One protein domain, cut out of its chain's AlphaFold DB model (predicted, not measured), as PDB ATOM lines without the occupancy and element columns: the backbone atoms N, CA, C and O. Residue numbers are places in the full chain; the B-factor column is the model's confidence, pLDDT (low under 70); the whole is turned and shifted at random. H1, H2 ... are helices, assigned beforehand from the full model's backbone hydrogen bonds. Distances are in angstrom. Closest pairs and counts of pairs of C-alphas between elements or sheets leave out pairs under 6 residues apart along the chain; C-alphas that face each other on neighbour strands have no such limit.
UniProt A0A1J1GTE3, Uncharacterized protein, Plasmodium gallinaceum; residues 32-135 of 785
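What this domain is: This is residues 32 to 135 of the 785 residues of an uncharacterized protein of Plasmodium gallinaceum (UniProt A0A1J1GTE3). A long helix, H5, runs the length of the domain, and a helical hairpin of H3 and H4 packs on one side of it, with H3 crossing H5 steeply. The short helix H1 packs on H5 from another side, the short H2 lies near H1 and near the beginning of H3, and the last residues, 129 to 135, stick out beyond the rest. The printed part has 104 residues with five named helices, H1 to H5 in order along the chain, and no named strand; the class is all helix. The whole is compact, with a radius of gyration of the C-alphas of 14.7 A, yet elongated in outline, with spans of 48 by 26 by 22 A.

Where its parts are: H1 covers residues 33 to 40, with C-alpha 33 at (155.406, 97.523, 163.558). After a tight link, H2 covers residues 45 to 51. Another tight link leads to H3, residues 54 to 74, 29.7 A from first to last C-alpha, beginning with C-alpha 54 at (146.654, 93.800, 174.046). A third tight link leads to H4, residues 80 to 94, 21.3 A long. H5, residues 106 to 134, is the longest helix at 41.1 A and ends with C-alpha 134 at (143.371, 89.325, 141.382).

How they stand to each other: H5 is the hub and touches three helices. With residues 112 to 116 alone it touches H1, at a shallow tilt of 26 degrees, opposite ways; the closest C-alphas are those of Tyr 34 and Phe 116, 7.0 A apart. Its residues 117 to 128 touch residues 64 to 72 of H3, at a steep tilt of 52 degrees, the same way, and the C-alphas of His 68 and Glu 121 come closest, at 6.5 A. Its residues 110 to 117 touch residues 80 to 84 of H4, at a steep tilt of 62 degrees, opposite ways, and the closest C-alphas, of Ile 84 and Leu 113, are 6.5 A apart. H3 and H4 form a helical hairpin and only just touch, with 3 pairs of C-alphas within 8 A; the closest are those of Ile 60 and Ile 87, 7.0 A. H2 is close to H3 but not clearly touching, with the C-alphas of Leu 51 and Arg 57 closest at 6.3 A. H2 and H5 are apart. Every O i to N i+4 pair is within hydrogen-bond range in H3, H4 and H5, against 3 of 4 in H1 and 2 of 3 in H2.

The domain as a whole: The C-alphas farthest apart, those of Ser 102 and Asn 134, are 49.9 A from each other. The printed part has no cut, and the link from H4 to H5, 11 residues, is long. Residues 129 to 135, of which 129 to 134 belong to H5, stand free. The mean pLDDT of the printed part is 73.1, and 29 residues are under 70, among them residues 74 to 78 and 92 to 105.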
ATOM      1  N   ASN A  32     156.730  93.454 164.424       61.06
ATOM      2  CA  ASN A  32     155.490  93.954 164.978       61.06
ATOM      3  C   ASN A  32     155.586  95.480 165.038       61.06
ATOM      4  O   ASN A  32     155.912  96.055 166.076       61.06
ATOM      5  N   LEU A  33     155.327  96.093 163.876       68.06
ATOM      6  CA  LEU A  33     155.406  97.523 163.558       68.06
ATOM      7  C   LEU A  33     154.912  98.433 164.698       68.06
ATOM      8  O   LEU A  33     155.553  99.425 165.036       68.06
ATOM      9  N   TYR A  34     153.807  98.052 165.346       74.44
ATOM     10  CA  TYR A  34     153.228  98.766 166.486       74.44
ATOM     11  C   TYR A  34     154.201  98.890 167.675       74.44
ATOM     12  O   TYR A  34     154.334  99.960 168.268       74.44
ATOM     13  N   TRP A  35     154.919  97.817 168.024       74.44
ATOM     14  CA  TRP A  35     155.886  97.822 169.129       74.44
ATOM     15  C   TRP A  35     157.161  98.575 168.798       74.44
ATOM     16  O   TRP A  35     157.728  99.211 169.686       74.44
ATOM     17  N   ASP A  36     157.623  98.488 167.555       71.38
ATOM     18  CA  ASP A  36     158.850  99.161 167.145       71.38
ATOM     19  C   ASP A  36     158.638 100.672 167.040       71.38
ATOM     20  O   ASP A  36     159.472 101.431 167.530       71.38
ATOM     21  N   LEU A  37     157.463 101.116 166.579       72.81
ATOM     22  CA  LEU A  37     157.065 102.522 166.646       72.81
ATOM     23  C   LEU A  37     156.893 103.003 168.093       72.81
ATOM     24  O   LEU A  37     157.427 104.052 168.448       72.81
ATOM     25  N   LEU A  38     156.241 102.230 168.970       75.31
ATOM     26  CA  LEU A  38     156.082 102.609 170.383       75.31
ATOM     27  C   LEU A  38     157.412 102.792 171.136       75.31
ATOM     28  O   LEU A  38     157.448 103.538 172.112       75.31
ATOM     29  N   LYS A  39     158.501 102.127 170.720       72.56
ATOM     30  CA  LYS A  39     159.840 102.296 171.323       72.56
ATOM     31  C   LYS A  39     160.517 103.615 170.929       72.56
ATOM     32  O   LYS A  39     161.414 104.054 171.644       72.56
ATOM     33  N   ILE A  40     160.121 104.220 169.808       75.12
ATOM     34  CA  ILE A  40     160.747 105.429 169.249       75.12
ATOM     35  C   ILE A  40     160.218 106.704 169.931       75.12
ATOM     36  O   ILE A  40     160.956 107.679 170.076       75.12
ATOM     37  N   PHE A  41     158.961 106.703 170.384       73.62
ATOM     38  CA  PHE A  41     158.306 107.884 170.956       73.62
ATOM     39  C   PHE A  41     158.483 107.998 172.476       73.62
ATOM     40  O   PHE A  41     158.480 107.008 173.209       73.62
ATOM     41  N   LYS A  42     158.599 109.235 172.980       67.12
ATOM     42  CA  LYS A  42     158.838 109.518 174.409       67.12
ATOM     43  C   LYS A  42     157.524 109.595 175.191       67.12
ATOM     44  O   LYS A  42     157.172 110.627 175.766       67.12
ATOM     45  N   ILE A  43     156.786 108.488 175.204       72.25
ATOM     46  CA  ILE A  43     155.527 108.356 175.944       72.25
ATOM     47  C   ILE A  43     155.825 108.065 177.426       72.25
ATOM     48  O   ILE A  43     156.700 107.261 177.742       72.25
ATOM     49  N   ASN A  44     155.096 108.713 178.345       69.94
ATOM     50  CA  ASN A  44     155.208 108.461 179.788       69.94
ATOM     51  C   ASN A  44     155.006 106.964 180.094       69.94
ATOM     52  O   ASN A  44     154.093 106.349 179.556       69.94
ATOM     53  N   VAL A  45     155.823 106.394 180.984       68.06
ATOM     54  CA  VAL A  45     155.830 104.977 181.383       68.06
ATOM     55  C   VAL A  45     154.448 104.460 181.802       68.06
ATOM     56  O   VAL A  45     154.100 103.328 181.463       68.06
ATOM     57  N   GLU A  46     153.646 105.264 182.507       66.06
ATOM     58  CA  GLU A  46     152.278 104.876 182.890       66.06
ATOM     59  C   GLU A  46     151.360 104.754 181.671       66.06
ATOM     60  O   GLU A  46     150.670 103.749 181.508       66.06
ATOM     61  N   PHE A  47     151.410 105.734 180.768       69.69
ATOM     62  CA  PHE A  47     150.594 105.745 179.555       69.69
ATOM     63  C   PHE A  47     151.084 104.723 178.515       69.69
ATOM     64  O   PHE A  47     150.288 104.107 177.810       69.69
ATOM     65  N   LEU A  48     152.392 104.457 178.488       70.62
ATOM     66  CA  LEU A  48     152.998 103.397 177.697       70.62
ATOM     67  C   LEU A  48     152.403 102.045 178.099       70.62
ATOM     68  O   LEU A  48     151.954 101.318 177.226       70.62
ATOM     69  N   LYS A  49     152.326 101.716 179.399       71.06
ATOM     70  CA  LYS A  49     151.736 100.447 179.875       71.06
ATOM     71  C   LYS A  49     150.300 100.232 179.386       71.06
ATOM     72  O   LYS A  49     149.946  99.097 179.093       71.06
ATOM     73  N   ILE A  50     149.517 101.301 179.248       71.75
ATOM     74  CA  ILE A  50     148.149 101.259 178.714       71.75
ATOM     75  C   ILE A  50     148.169 100.954 177.211       71.75
ATOM     76  O   ILE A  50     147.498 100.034 176.762       71.75
ATOM     77  N   LEU A  51     149.004 101.643 176.425       73.50
ATOM     78  CA  LEU A  51     149.155 101.364 174.987       73.50
ATOM     79  C   LEU A  51     149.766  99.983 174.690       73.50
ATOM     80  O   LEU A  51     149.636  99.484 173.570       73.50
ATOM     81  N   ARG A  52     150.427  99.374 175.685       73.06
ATOM     82  CA  ARG A  52     150.925  97.991 175.659       73.06
ATOM     83  C   ARG A  52     149.849  96.948 175.972       73.06
ATOM     84  O   ARG A  52     150.118  95.763 175.783       73.06
ATOM     85  N   ASP A  53     148.674  97.349 176.453       75.50
ATOM     86  CA  ASP A  53     147.564  96.425 176.673       75.50
ATOM     87  C   ASP A  53     147.110  95.832 175.333       75.50
ATOM     88  O   ASP A  53     146.876  96.548 174.354       75.50
ATOM     89  N   ASN A  54     146.992  94.505 175.279       72.38
ATOM     90  CA  ASN A  54     146.654  93.800 174.046       72.38
ATOM     91  C   ASN A  54     145.256  94.161 173.522       72.38
ATOM     92  O   ASN A  54     145.061  94.157 172.308       72.38
ATOM     93  N   ASN A  55     144.302  94.504 174.393       69.06
ATOM     94  CA  ASN A  55     142.955  94.897 173.981       69.06
ATOM     95  C   ASN A  55     142.962  96.287 173.346       69.06
ATOM     96  O   ASN A  55     142.355  96.481 172.297       69.06
ATOM     97  N   ILE A  56     143.701  97.231 173.937       73.69
ATOM     98  CA  ILE A  56     143.832  98.599 173.413       73.69
ATOM     99  C   ILE A  56     144.590  98.587 172.091       73.69
ATOM    100  O   ILE A  56     144.146  99.193 171.118       73.69
ATOM    101  N   ARG A  57     145.692  97.837 172.018       78.00
ATOM    102  CA  ARG A  57     146.428  97.632 170.773       78.00
ATOM    103  C   ARG A  57     145.533  97.024 169.692       78.00
ATOM    104  O   ARG A  57     145.440  97.585 168.607       78.00
ATOM    105  N   SER A  58     144.854  95.915 169.986       74.88
ATOM    106  CA  SER A  58     143.956  95.256 169.029       74.88
ATOM    107  C   SER A  58     142.837  96.189 168.560       74.88
ATOM    108  O   SER A  58     142.535  96.227 167.368       74.88
ATOM    109  N   TYR A  59     142.284  97.005 169.463       79.56
ATOM    110  CA  TYR A  59     141.299  98.032 169.137       79.56
ATOM    111  C   TYR A  59     141.867  99.105 168.199       79.56
ATOM    112  O   TYR A  59     141.281  99.345 167.147       79.56
ATOM    113  N   ILE A  60     143.018  99.709 168.527       77.69
ATOM    114  CA  ILE A  60     143.661 100.744 167.699       77.69
ATOM    115  C   ILE A  60     143.972 100.187 166.305       77.69
ATOM    116  O   ILE A  60     143.593 100.799 165.309       77.69
ATOM    117  N   GLN A  61     144.609  99.012 166.232       76.12
ATOM    118  CA  GLN A  61     144.969  98.378 164.962       76.12
ATOM    119  C   GLN A  61     143.718  98.039 164.140       76.12
ATOM    120  O   GLN A  61     143.613  98.444 162.987       76.12
ATOM    121  N   SER A  62     142.726  97.371 164.735       78.06
ATOM    122  CA  SER A  62     141.502  96.981 164.021       78.06
ATOM    123  C   SER A  62     140.668  98.184 163.578       78.06
ATOM    124  O   SER A  62     140.063  98.150 162.509       78.06
ATOM    125  N   TYR A  63     140.630  99.260 164.368       81.38
ATOM    126  CA  TYR A  63     139.874 100.461 164.023       81.38
ATOM    127  C   TYR A  63     140.522 101.234 162.870       81.38
ATOM    128  O   TYR A  63     139.829 101.594 161.919       81.38
ATOM    129  N   ILE A  64     141.847 101.420 162.909       81.94
ATOM    130  CA  ILE A  64     142.612 102.052 161.822       81.94
ATOM    131  C   ILE A  64     142.459 101.243 160.529       81.94
ATOM    132  O   ILE A  64     142.113 101.811 159.492       81.94
ATOM    133  N   ILE A  65     142.627  99.915 160.599       80.19
ATOM    134  CA  ILE A  65     142.452  99.034 159.438       80.19
ATOM    135  C   ILE A  65     141.032  99.156 158.876       80.19
ATOM    136  O   ILE A  65     140.857  99.380 157.677       80.19
ATOM    137  N   SER A  66     140.009  99.099 159.733       78.75
ATOM    138  CA  SER A  66     138.614  99.217 159.309       78.75
ATOM    139  C   SER A  66     138.306 100.543 158.605       78.75
ATOM    140  O   SER A  66     137.654 100.545 157.559       78.75
ATOM    141  N   GLU A  67     138.765 101.673 159.144       81.25
ATOM    142  CA  GLU A  67     138.503 102.993 158.560       81.25
ATOM    143  C   GLU A  67     139.242 103.203 157.233       81.25
ATOM    144  O   GLU A  67     138.651 103.712 156.277       81.25
ATOM    145  N   HIS A  68     140.483 102.728 157.109       80.19
ATOM    146  CA  HIS A  68     141.196 102.761 155.832       80.19
ATOM    147  C   HIS A  68     140.536 101.877 154.771       80.19
ATOM    148  O   HIS A  68     140.368 102.321 153.635       80.19
ATOM    149  N   LEU A  69     140.093 100.667 155.124       78.81
ATOM    150  CA  LEU A  69     139.352  99.799 154.203       78.81
ATOM    151  C   LEU A  69     138.031 100.449 153.757       78.81
ATOM    152  O   LEU A  69     137.715 100.464 152.565       78.81
ATOM    153  N   LYS A  70     137.279 101.069 154.678       77.25
ATOM    154  CA  LYS A  70     136.066 101.841 154.340       77.25
ATOM    155  C   LYS A  70     136.369 103.003 153.400       77.25
ATOM    156  O   LYS A  70     135.587 103.244 152.479       77.25
ATOM    157  N   HIS A  71     137.465 103.727 153.631       77.88
ATOM    158  CA  HIS A  71     137.882 104.829 152.769       77.88
ATOM    159  C   HIS A  71     138.205 104.342 151.354       77.88
ATOM    160  O   HIS A  71     137.685 104.898 150.384       77.88
ATOM    161  N   GLN A  72     138.984 103.263 151.241       73.69
ATOM    162  CA  GLN A  72     139.343 102.674 149.953       73.69
ATOM    163  C   GLN A  72     138.111 102.226 149.157       73.69
ATOM    164  O   GLN A  72     138.102 102.382 147.938       73.69
ATOM    165  N   LEU A  73     137.050 101.755 149.822       70.81
ATOM    166  CA  LEU A  73     135.809 101.314 149.172       70.81
ATOM    167  C   LEU A  73     134.841 102.459 148.804       70.81
ATOM    168  O   LEU A  73     134.219 102.405 147.744       70.81
ATOM    169  N   ASN A  74     134.704 103.503 149.635       66.00
ATOM    170  CA  ASN A  74     133.555 104.427 149.567       66.00
ATOM    171  C   ASN A  74     133.821 105.843 149.008       66.00
ATOM    172  O   ASN A  74     132.933 106.687 149.115       66.00
ATOM    173  N   ASN A  75     134.991 106.159 148.435       57.78
ATOM    174  CA  ASN A  75     135.327 107.496 147.882       57.78
ATOM    175  C   ASN A  75     135.052 108.700 148.827       57.78
ATOM    176  O   ASN A  75     135.004 109.847 148.386       57.78
ATOM    177  N   LYS A  76     134.865 108.474 150.134       58.28
ATOM    178  CA  LYS A  76     134.668 109.549 151.119       58.28
ATOM    179  C   LYS A  76     135.993 110.248 151.397       58.28
ATOM    180  O   LYS A  76     137.017 109.581 151.447       58.28
ATOM    181  N   VAL A  77     135.971 111.556 151.648       56.69
ATOM    182  CA  VAL A  77     137.162 112.311 152.073       56.69
ATOM    183  C   VAL A  77     137.653 111.756 153.413       56.69
ATOM    184  O   VAL A  77     136.924 111.788 154.403       56.69
ATOM    185  N   TYR A  78     138.866 111.203 153.430       66.19
ATOM    186  CA  TYR A  78     139.515 110.694 154.635       66.19
ATOM    187  C   TYR A  78     140.154 111.848 155.402       66.19
ATOM    188  O   TYR A  78     141.058 112.508 154.891       66.19
ATOM    189  N   ASN A  79     139.688 112.092 156.628       72.81
ATOM    190  CA  ASN A  79     140.331 113.031 157.537       72.81
ATOM    191  C   ASN A  79     141.055 112.259 158.643       72.81
ATOM    192  O   ASN A  79     140.449 111.813 159.617       72.81
ATOM    193  N   LYS A  80     142.376 112.129 158.495       74.00
ATOM    194  CA  LYS A  80     143.233 111.465 159.483       74.00
ATOM    195  C   LYS A  80     143.147 112.090 160.881       74.00
ATOM    196  O   LYS A  80     143.314 111.385 161.868       74.00
ATOM    197  N   TYR A  81     142.859 113.388 160.978       78.06
ATOM    198  CA  TYR A  81     142.776 114.081 162.265       78.06
ATOM    199  C   TYR A  81     141.499 113.711 163.028       78.06
ATOM    200  O   TYR A  81     141.565 113.483 164.232       78.06
ATOM    201  N   ASP A  82     140.374 113.509 162.331       77.56
ATOM    202  CA  ASP A  82     139.134 113.024 162.958       77.56
ATOM    203  C   ASP A  82     139.301 111.597 163.504       77.56
ATOM    204  O   ASP A  82     138.765 111.265 164.565       77.56
ATOM    205  N   LEU A  83     140.071 110.760 162.795       80.56
ATOM    206  CA  LEU A  83     140.413 109.400 163.216       80.56
ATOM    207  C   LEU A  83     141.254 109.411 164.501       80.56
ATOM    208  O   LEU A  83     140.916 108.720 165.465       80.56
ATOM    209  N   ILE A  84     142.316 110.224 164.530       81.75
ATOM    210  CA  ILE A  84     143.183 110.397 165.703       81.75
ATOM    211  C   ILE A  84     142.367 110.907 166.898       81.75
ATOM    212  O   ILE A  84     142.438 110.319 167.978       81.75
ATOM    213  N   ASP A  85     141.523 111.920 166.695       80.25
ATOM    214  CA  ASP A  85     140.666 112.487 167.740       80.25
ATOM    215  C   ASP A  85     139.612 111.492 168.250       80.25
ATOM    216  O   ASP A  85     139.194 111.554 169.411       80.25
ATOM    217  N   HIS A  86     139.119 110.585 167.401       79.94
ATOM    218  CA  HIS A  86     138.178 109.539 167.808       79.94
ATOM    219  C   HIS A  86     138.866 108.452 168.639       79.94
ATOM    220  O   HIS A  86     138.356 108.060 169.692       79.94
ATOM    221  N   ILE A  87     140.045 108.000 168.201       81.38
ATOM    222  CA  ILE A  87     140.857 107.020 168.927       81.38
ATOM    223  C   ILE A  87     141.272 107.588 170.286       81.38
ATOM    224  O   ILE A  87     141.091 106.916 171.303       81.38
ATOM    225  N   GLU A  88     141.747 108.836 170.334       77.94
ATOM    226  CA  GLU A  88     142.091 109.502 171.590       77.94
ATOM    227  C   GLU A  88     140.879 109.568 172.528       77.94
ATOM    228  O   GLU A  88     140.975 109.167 173.690       77.94
ATOM    229  N   ARG A  89     139.719 110.033 172.037       79.44
ATOM    230  CA  ARG A  89     138.503 110.145 172.856       79.44
ATOM    231  C   ARG A  89     138.065 108.808 173.440       79.44
ATOM    232  O   ARG A  89     137.718 108.778 174.617       79.44
ATOM    233  N   ASN A  90     138.097 107.726 172.668       74.75
ATOM    234  CA  ASN A  90     137.650 106.418 173.152       74.75
ATOM    235  C   ASN A  90     138.651 105.800 174.138       74.75
ATOM    236  O   ASN A  90     138.235 105.316 175.186       74.75
ATOM    237  N   ILE A  91     139.963 105.934 173.901       72.88
ATOM    238  CA  ILE A  91     140.987 105.509 174.876       72.88
ATOM    239  C   ILE A  91     140.815 106.262 176.205       72.88
ATOM    240  O   ILE A  91     140.900 105.660 177.275       72.88
ATOM    241  N   LEU A  92     140.532 107.570 176.157       69.94
ATOM    242  CA  LEU A  92     140.324 108.396 177.352       69.94
ATOM    243  C   LEU A  92     138.972 108.156 178.046       69.94
ATOM    244  O   LEU A  92     138.860 108.401 179.248       69.94
ATOM    245  N   LYS A  93     137.942 107.729 177.308       67.88
ATOM    246  CA  LYS A  93     136.583 107.502 177.821       67.88
ATOM    247  C   LYS A  93     136.416 106.123 178.453       67.88
ATOM    248  O   LYS A  93     135.771 106.028 179.494       67.88
ATOM    249  N   ASP A  94     136.993 105.090 177.846       62.03
ATOM    250  CA  ASP A  94     136.757 103.695 178.236       62.03
ATOM    251  C   ASP A  94     137.742 103.203 179.314       62.03
ATOM    252  O   ASP A  94     137.499 102.187 179.967       62.03
ATOM    253  N   TYR A  95     138.810 103.969 179.586       62.25
ATOM    254  CA  TYR A  95     139.811 103.669 180.619       62.25
ATOM    255  C   TYR A  95     140.063 104.837 181.602       62.25
ATOM    256  O   TYR A  95     141.213 105.227 181.825       62.25
ATOM    257  N   PRO A  96     139.022 105.404 182.247       54.97
ATOM    258  CA  PRO A  96     139.168 106.589 183.096       54.97
ATOM    259  C   PRO A  96     139.943 106.308 184.395       54.97
ATOM    260  O   PRO A  96     140.596 107.201 184.928       54.97
ATOM    261  N   ASN A  97     139.927 105.064 184.887       50.59
ATOM    262  CA  ASN A  97     140.510 104.684 186.182       50.59
ATOM    263  C   ASN A  97     142.045 104.521 186.165       50.59
ATOM    264  O   ASN A  97     142.640 104.286 187.212       50.59
ATOM    265  N   LEU A  98     142.686 104.629 184.995       50.91
ATOM    266  CA  LEU A  98     144.134 104.447 184.805       50.91
ATOM    267  C   LEU A  98     144.851 105.728 184.340       50.91
ATOM    268  O   LEU A  98     146.070 105.720 184.190       50.91
ATOM    269  N   ILE A  99     144.122 106.825 184.100       53.16
ATOM    270  CA  ILE A  99     144.653 108.017 183.430       53.16
ATOM    271  C   ILE A  99     144.354 109.279 184.249       53.16
ATOM    272  O   ILE A  99     143.243 109.808 184.225       53.16
ATOM    273  N   TYR A 100     145.375 109.848 184.897       56.28
ATOM    274  CA  TYR A 100     145.335 111.260 185.281       56.28
ATOM    275  C   TYR A 100     145.536 112.118 184.026       56.28
ATOM    276  O   TYR A 100     146.531 111.961 183.316       56.28
ATOM    277  N   ARG A 101     144.616 113.057 183.746       53.94
ATOM    278  CA  ARG A 101     144.685 113.950 182.564       53.94
ATOM    279  C   ARG A 101     146.011 114.722 182.448       53.94
ATOM    280  O   ARG A 101     146.371 115.110 181.345       53.94
ATOM    281  N   SER A 102     146.734 114.915 183.554       53.38
ATOM    282  CA  SER A 102     148.054 115.560 183.605       53.38
ATOM    283  C   SER A 102     149.209 114.703 183.067       53.38
ATOM    284  O   SER A 102     150.259 115.254 182.759       53.38
ATOM    285  N   ASN A 103     149.035 113.382 182.933       54.16
ATOM    286  CA  ASN A 103     150.111 112.438 182.588       54.16
ATOM    287  C   ASN A 103     150.080 111.976 181.118       54.16
ATOM    288  O   ASN A 103     150.967 111.231 180.690       54.16
ATOM    289  N   VAL A 104     149.085 112.415 180.337       61.72
ATOM    290  CA  VAL A 104     148.936 112.069 178.915       61.72
ATOM    291  C   VAL A 104     149.703 113.068 178.061       61.72
ATOM    292  O   VAL A 104     149.284 114.211 177.887       61.72
ATOM    293  N   ASN A 105     150.812 112.627 177.468       67.19
ATOM    294  CA  ASN A 105     151.503 113.413 176.452       67.19
ATOM    295  C   ASN A 105     150.749 113.300 175.114       67.19
ATOM    296  O   ASN A 105     151.119 112.510 174.246       67.19
ATOM    297  N   ARG A 106     149.650 114.060 174.984       70.38
ATOM    298  CA  ARG A 106     148.763 114.062 173.803       70.38
ATOM    299  C   ARG A 106     149.527 114.299 172.506       70.38
ATOM    300  O   ARG A 106     149.270 113.626 171.519       70.38
ATOM    301  N   THR A 107     150.515 115.190 172.538       75.06
ATOM    302  CA  THR A 107     151.358 115.512 171.384       75.06
ATOM    303  C   THR A 107     152.147 114.297 170.893       75.06
ATOM    304  O   THR A 107     152.211 114.052 169.692       75.06
ATOM    305  N   GLU A 108     152.721 113.501 171.798       71.88
ATOM    306  CA  GLU A 108     153.457 112.283 171.426       71.88
ATOM    307  C   GLU A 108     152.519 111.124 171.051       71.88
ATOM    308  O   GLU A 108     152.847 110.361 170.148       71.88
ATOM    309  N   LEU A 109     151.330 111.022 171.663       77.44
ATOM    310  CA  LEU A 109     150.293 110.069 171.241       77.44
ATOM    311  C   LEU A 109     149.814 110.361 169.816       77.44
ATOM    312  O   LEU A 109     149.709 109.448 169.005       77.44
ATOM    313  N   HIS A 110     149.538 111.628 169.510       80.69
ATOM    314  CA  HIS A 110     149.134 112.064 168.174       80.69
ATOM    315  C   HIS A 110     150.232 111.795 167.153       80.69
ATOM    316  O   HIS A 110     149.933 111.281 166.086       80.69
ATOM    317  N   ARG A 111     151.504 112.061 167.483       80.94
ATOM    318  CA  ARG A 111     152.644 111.726 166.610       80.94
ATOM    319  C   ARG A 111     152.792 110.223 166.385       80.94
ATOM    320  O   ARG A 111     153.053 109.807 165.258       80.94
ATOM    321  N   PHE A 112     152.611 109.422 167.434       83.06
ATOM    322  CA  PHE A 112     152.605 107.966 167.332       83.06
ATOM    323  C   PHE A 112     151.474 107.482 166.420       83.06
ATOM    324  O   PHE A 112     151.739 106.735 165.483       83.06
ATOM    325  N   LEU A 113     150.238 107.931 166.660       82.56
ATOM    326  CA  LEU A 113     149.076 107.548 165.862       82.56
ATOM    327  C   LEU A 113     149.201 108.036 164.418       82.56
ATOM    328  O   LEU A 113     148.943 107.253 163.519       82.56
ATOM    329  N   ASP A 114     149.654 109.268 164.177       83.94
ATOM    330  CA  ASP A 114     149.876 109.805 162.826       83.94
ATOM    331  C   ASP A 114     150.886 108.948 162.060       83.94
ATOM    332  O   ASP A 114     150.639 108.567 160.917       83.94
ATOM    333  N   ARG A 115     151.993 108.554 162.703       81.75
ATOM    334  CA  ARG A 115     152.976 107.679 162.061       81.75
ATOM    335  C   ARG A 115     152.442 106.266 161.833       81.75
ATOM    336  O   ARG A 115     152.619 105.720 160.749       81.75
ATOM    337  N   PHE A 116     151.783 105.696 162.838       81.94
ATOM    338  CA  PHE A 116     151.226 104.350 162.773       81.94
ATOM    339  C   PHE A 116     150.128 104.237 161.706       81.94
ATOM    340  O   PHE A 116     150.127 103.288 160.932       81.94
ATOM    341  N   ILE A 117     149.261 105.247 161.600       83.94
ATOM    342  CA  ILE A 117     148.244 105.383 160.552       83.94
ATOM    343  C   ILE A 117     148.893 105.383 159.166       83.94
ATOM    344  O   ILE A 117     148.446 104.646 158.300       83.94
ATOM    345  N   VAL A 118     149.960 106.162 158.948       82.88
ATOM    346  CA  VAL A 118     150.642 106.223 157.640       82.88
ATOM    347  C   VAL A 118     151.253 104.876 157.247       82.88
ATOM    348  O   VAL A 118     151.159 104.468 156.087       82.88
ATOM    349  N   ASP A 119     151.884 104.184 158.196       79.50
ATOM    350  CA  ASP A 119     152.533 102.904 157.915       79.50
ATOM    351  C   ASP A 119     151.490 101.772 157.707       79.50
ATOM    352  O   ASP A 119     151.642 100.970 156.784       79.50
ATOM    353  N   GLU A 120     150.381 101.754 158.461       80.12
ATOM    354  CA  GLU A 120     149.244 100.835 158.238       80.12
ATOM    355  C   GLU A 120     148.487 101.144 156.935       80.12
ATOM    356  O   GLU A 120     148.120 100.232 156.194       80.12
ATOM    357  N   GLU A 121     148.304 102.420 156.588       82.00
ATOM    358  CA  GLU A 121     147.679 102.827 155.327       82.00
ATOM    359  C   GLU A 121     148.440 102.262 154.126       82.00
ATOM    360  O   GLU A 121     147.827 101.803 153.161       82.00
ATOM    361  N   ARG A 122     149.777 102.269 154.182       81.06
ATOM    362  CA  ARG A 122     150.617 101.682 153.136       81.06
ATOM    363  C   ARG A 122     150.391 100.173 153.018       81.06
ATOM    364  O   ARG A 122     150.189  99.699 151.905       81.06
ATOM    365  N   ILE A 123     150.364  99.446 154.138       79.94
ATOM    366  CA  ILE A 123     150.108  97.994 154.157       79.94
ATOM    367  C   ILE A 123     148.740  97.683 153.538       79.94
ATOM    368  O   ILE A 123     148.626  96.818 152.671       79.94
ATOM    369  N   ILE A 124     147.708  98.428 153.934       80.38
ATOM    370  CA  ILE A 124     146.344  98.244 153.428       80.38
ATOM    371  C   ILE A 124     146.260  98.601 151.948       80.38
ATOM    372  O   ILE A 124     145.580  97.917 151.191       80.38
ATOM    373  N   ARG A 125     146.945  99.656 151.505       81.44
ATOM    374  CA  ARG A 125     146.968 100.052 150.095       81.44
ATOM    375  C   ARG A 125     147.630  98.987 149.228       81.44
ATOM    376  O   ARG A 125     147.078  98.638 148.187       81.44
ATOM    377  N   ASP A 126     148.760  98.444 149.668       80.62
ATOM    378  CA  ASP A 126     149.455  97.361 148.970       80.62
ATOM    379  C   ASP A 126     148.579  96.097 148.921       80.62
ATOM    380  O   ASP A 126     148.431  95.484 147.860       80.62
ATOM    381  N   PHE A 127     147.908  95.769 150.032       82.25
ATOM    382  CA  PHE A 127     146.925  94.687 150.093       82.25
ATOM    383  C   PHE A 127     145.756  94.909 149.122       82.25
ATOM    384  O   PHE A 127     145.445  94.016 148.340       82.25
ATOM    385  N   MET A 128     145.124  96.087 149.125       79.00
ATOM    386  CA  MET A 128     143.960  96.389 148.282       79.00
ATOM    387  C   MET A 128     144.323  96.419 146.796       79.00
ATOM    388  O   MET A 128     143.574  95.888 145.982       79.00
ATOM    389  N   ASN A 129     145.485  96.969 146.434       79.88
ATOM    390  CA  ASN A 129     145.982  96.942 145.057       79.88
ATOM    391  C   ASN A 129     146.190  95.504 144.572       79.88
ATOM    392  O   ASN A 129     145.813  95.156 143.455       79.88
ATOM    393  N   HIS A 130     146.756  94.650 145.424       76.62
ATOM    394  CA  HIS A 130     146.927  93.237 145.111       76.62
ATOM    395  C   HIS A 130     145.587  92.486 145.067       76.62
ATOM    396  O   HIS A 130     145.392  91.619 144.214       76.62
ATOM    397  N   PHE A 131     144.656  92.805 145.966       77.69
ATOM    398  CA  PHE A 131     143.321  92.220 145.999       77.69
ATOM    399  C   PHE A 131     142.555  92.534 144.709       77.69
ATOM    400  O   PHE A 131     142.136  91.604 144.024       77.69
ATOM    401  N   PHE A 132     142.469  93.807 144.309       73.75
ATOM    402  CA  PHE A 132     141.786  94.226 143.078       73.75
ATOM    403  C   PHE A 132     142.478  93.756 141.794       73.75
ATOM    404  O   PHE A 132     141.808  93.547 140.794       73.75
ATOM    405  N   TYR A 133     143.797  93.535 141.802       73.56
ATOM    406  CA  TYR A 133     144.475  92.943 140.642       73.56
ATOM    407  C   TYR A 133     144.039  91.490 140.382       73.56
ATOM    408  O   TYR A 133     144.040  91.034 139.243       73.56
ATOM    409  N   ASN A 134     143.676  90.757 141.440       66.19
ATOM    410  CA  ASN A 134     143.371  89.325 141.382       66.19
ATOM    411  C   ASN A 134     141.874  88.999 141.510       66.19
ATOM    412  O   ASN A 134     141.505  87.824 141.494       66.19
ATOM    413  N   THR A 135     141.018  90.004 141.680       63.34
ATOM    414  CA  THR A 135     139.573  89.841 141.881       63.34
ATOM    415  C   THR A 135     138.800  90.838 141.024       63.34
ATOM    416  O   THR A 135     139.375  91.773 140.472       63.34
TER     417      THR A 135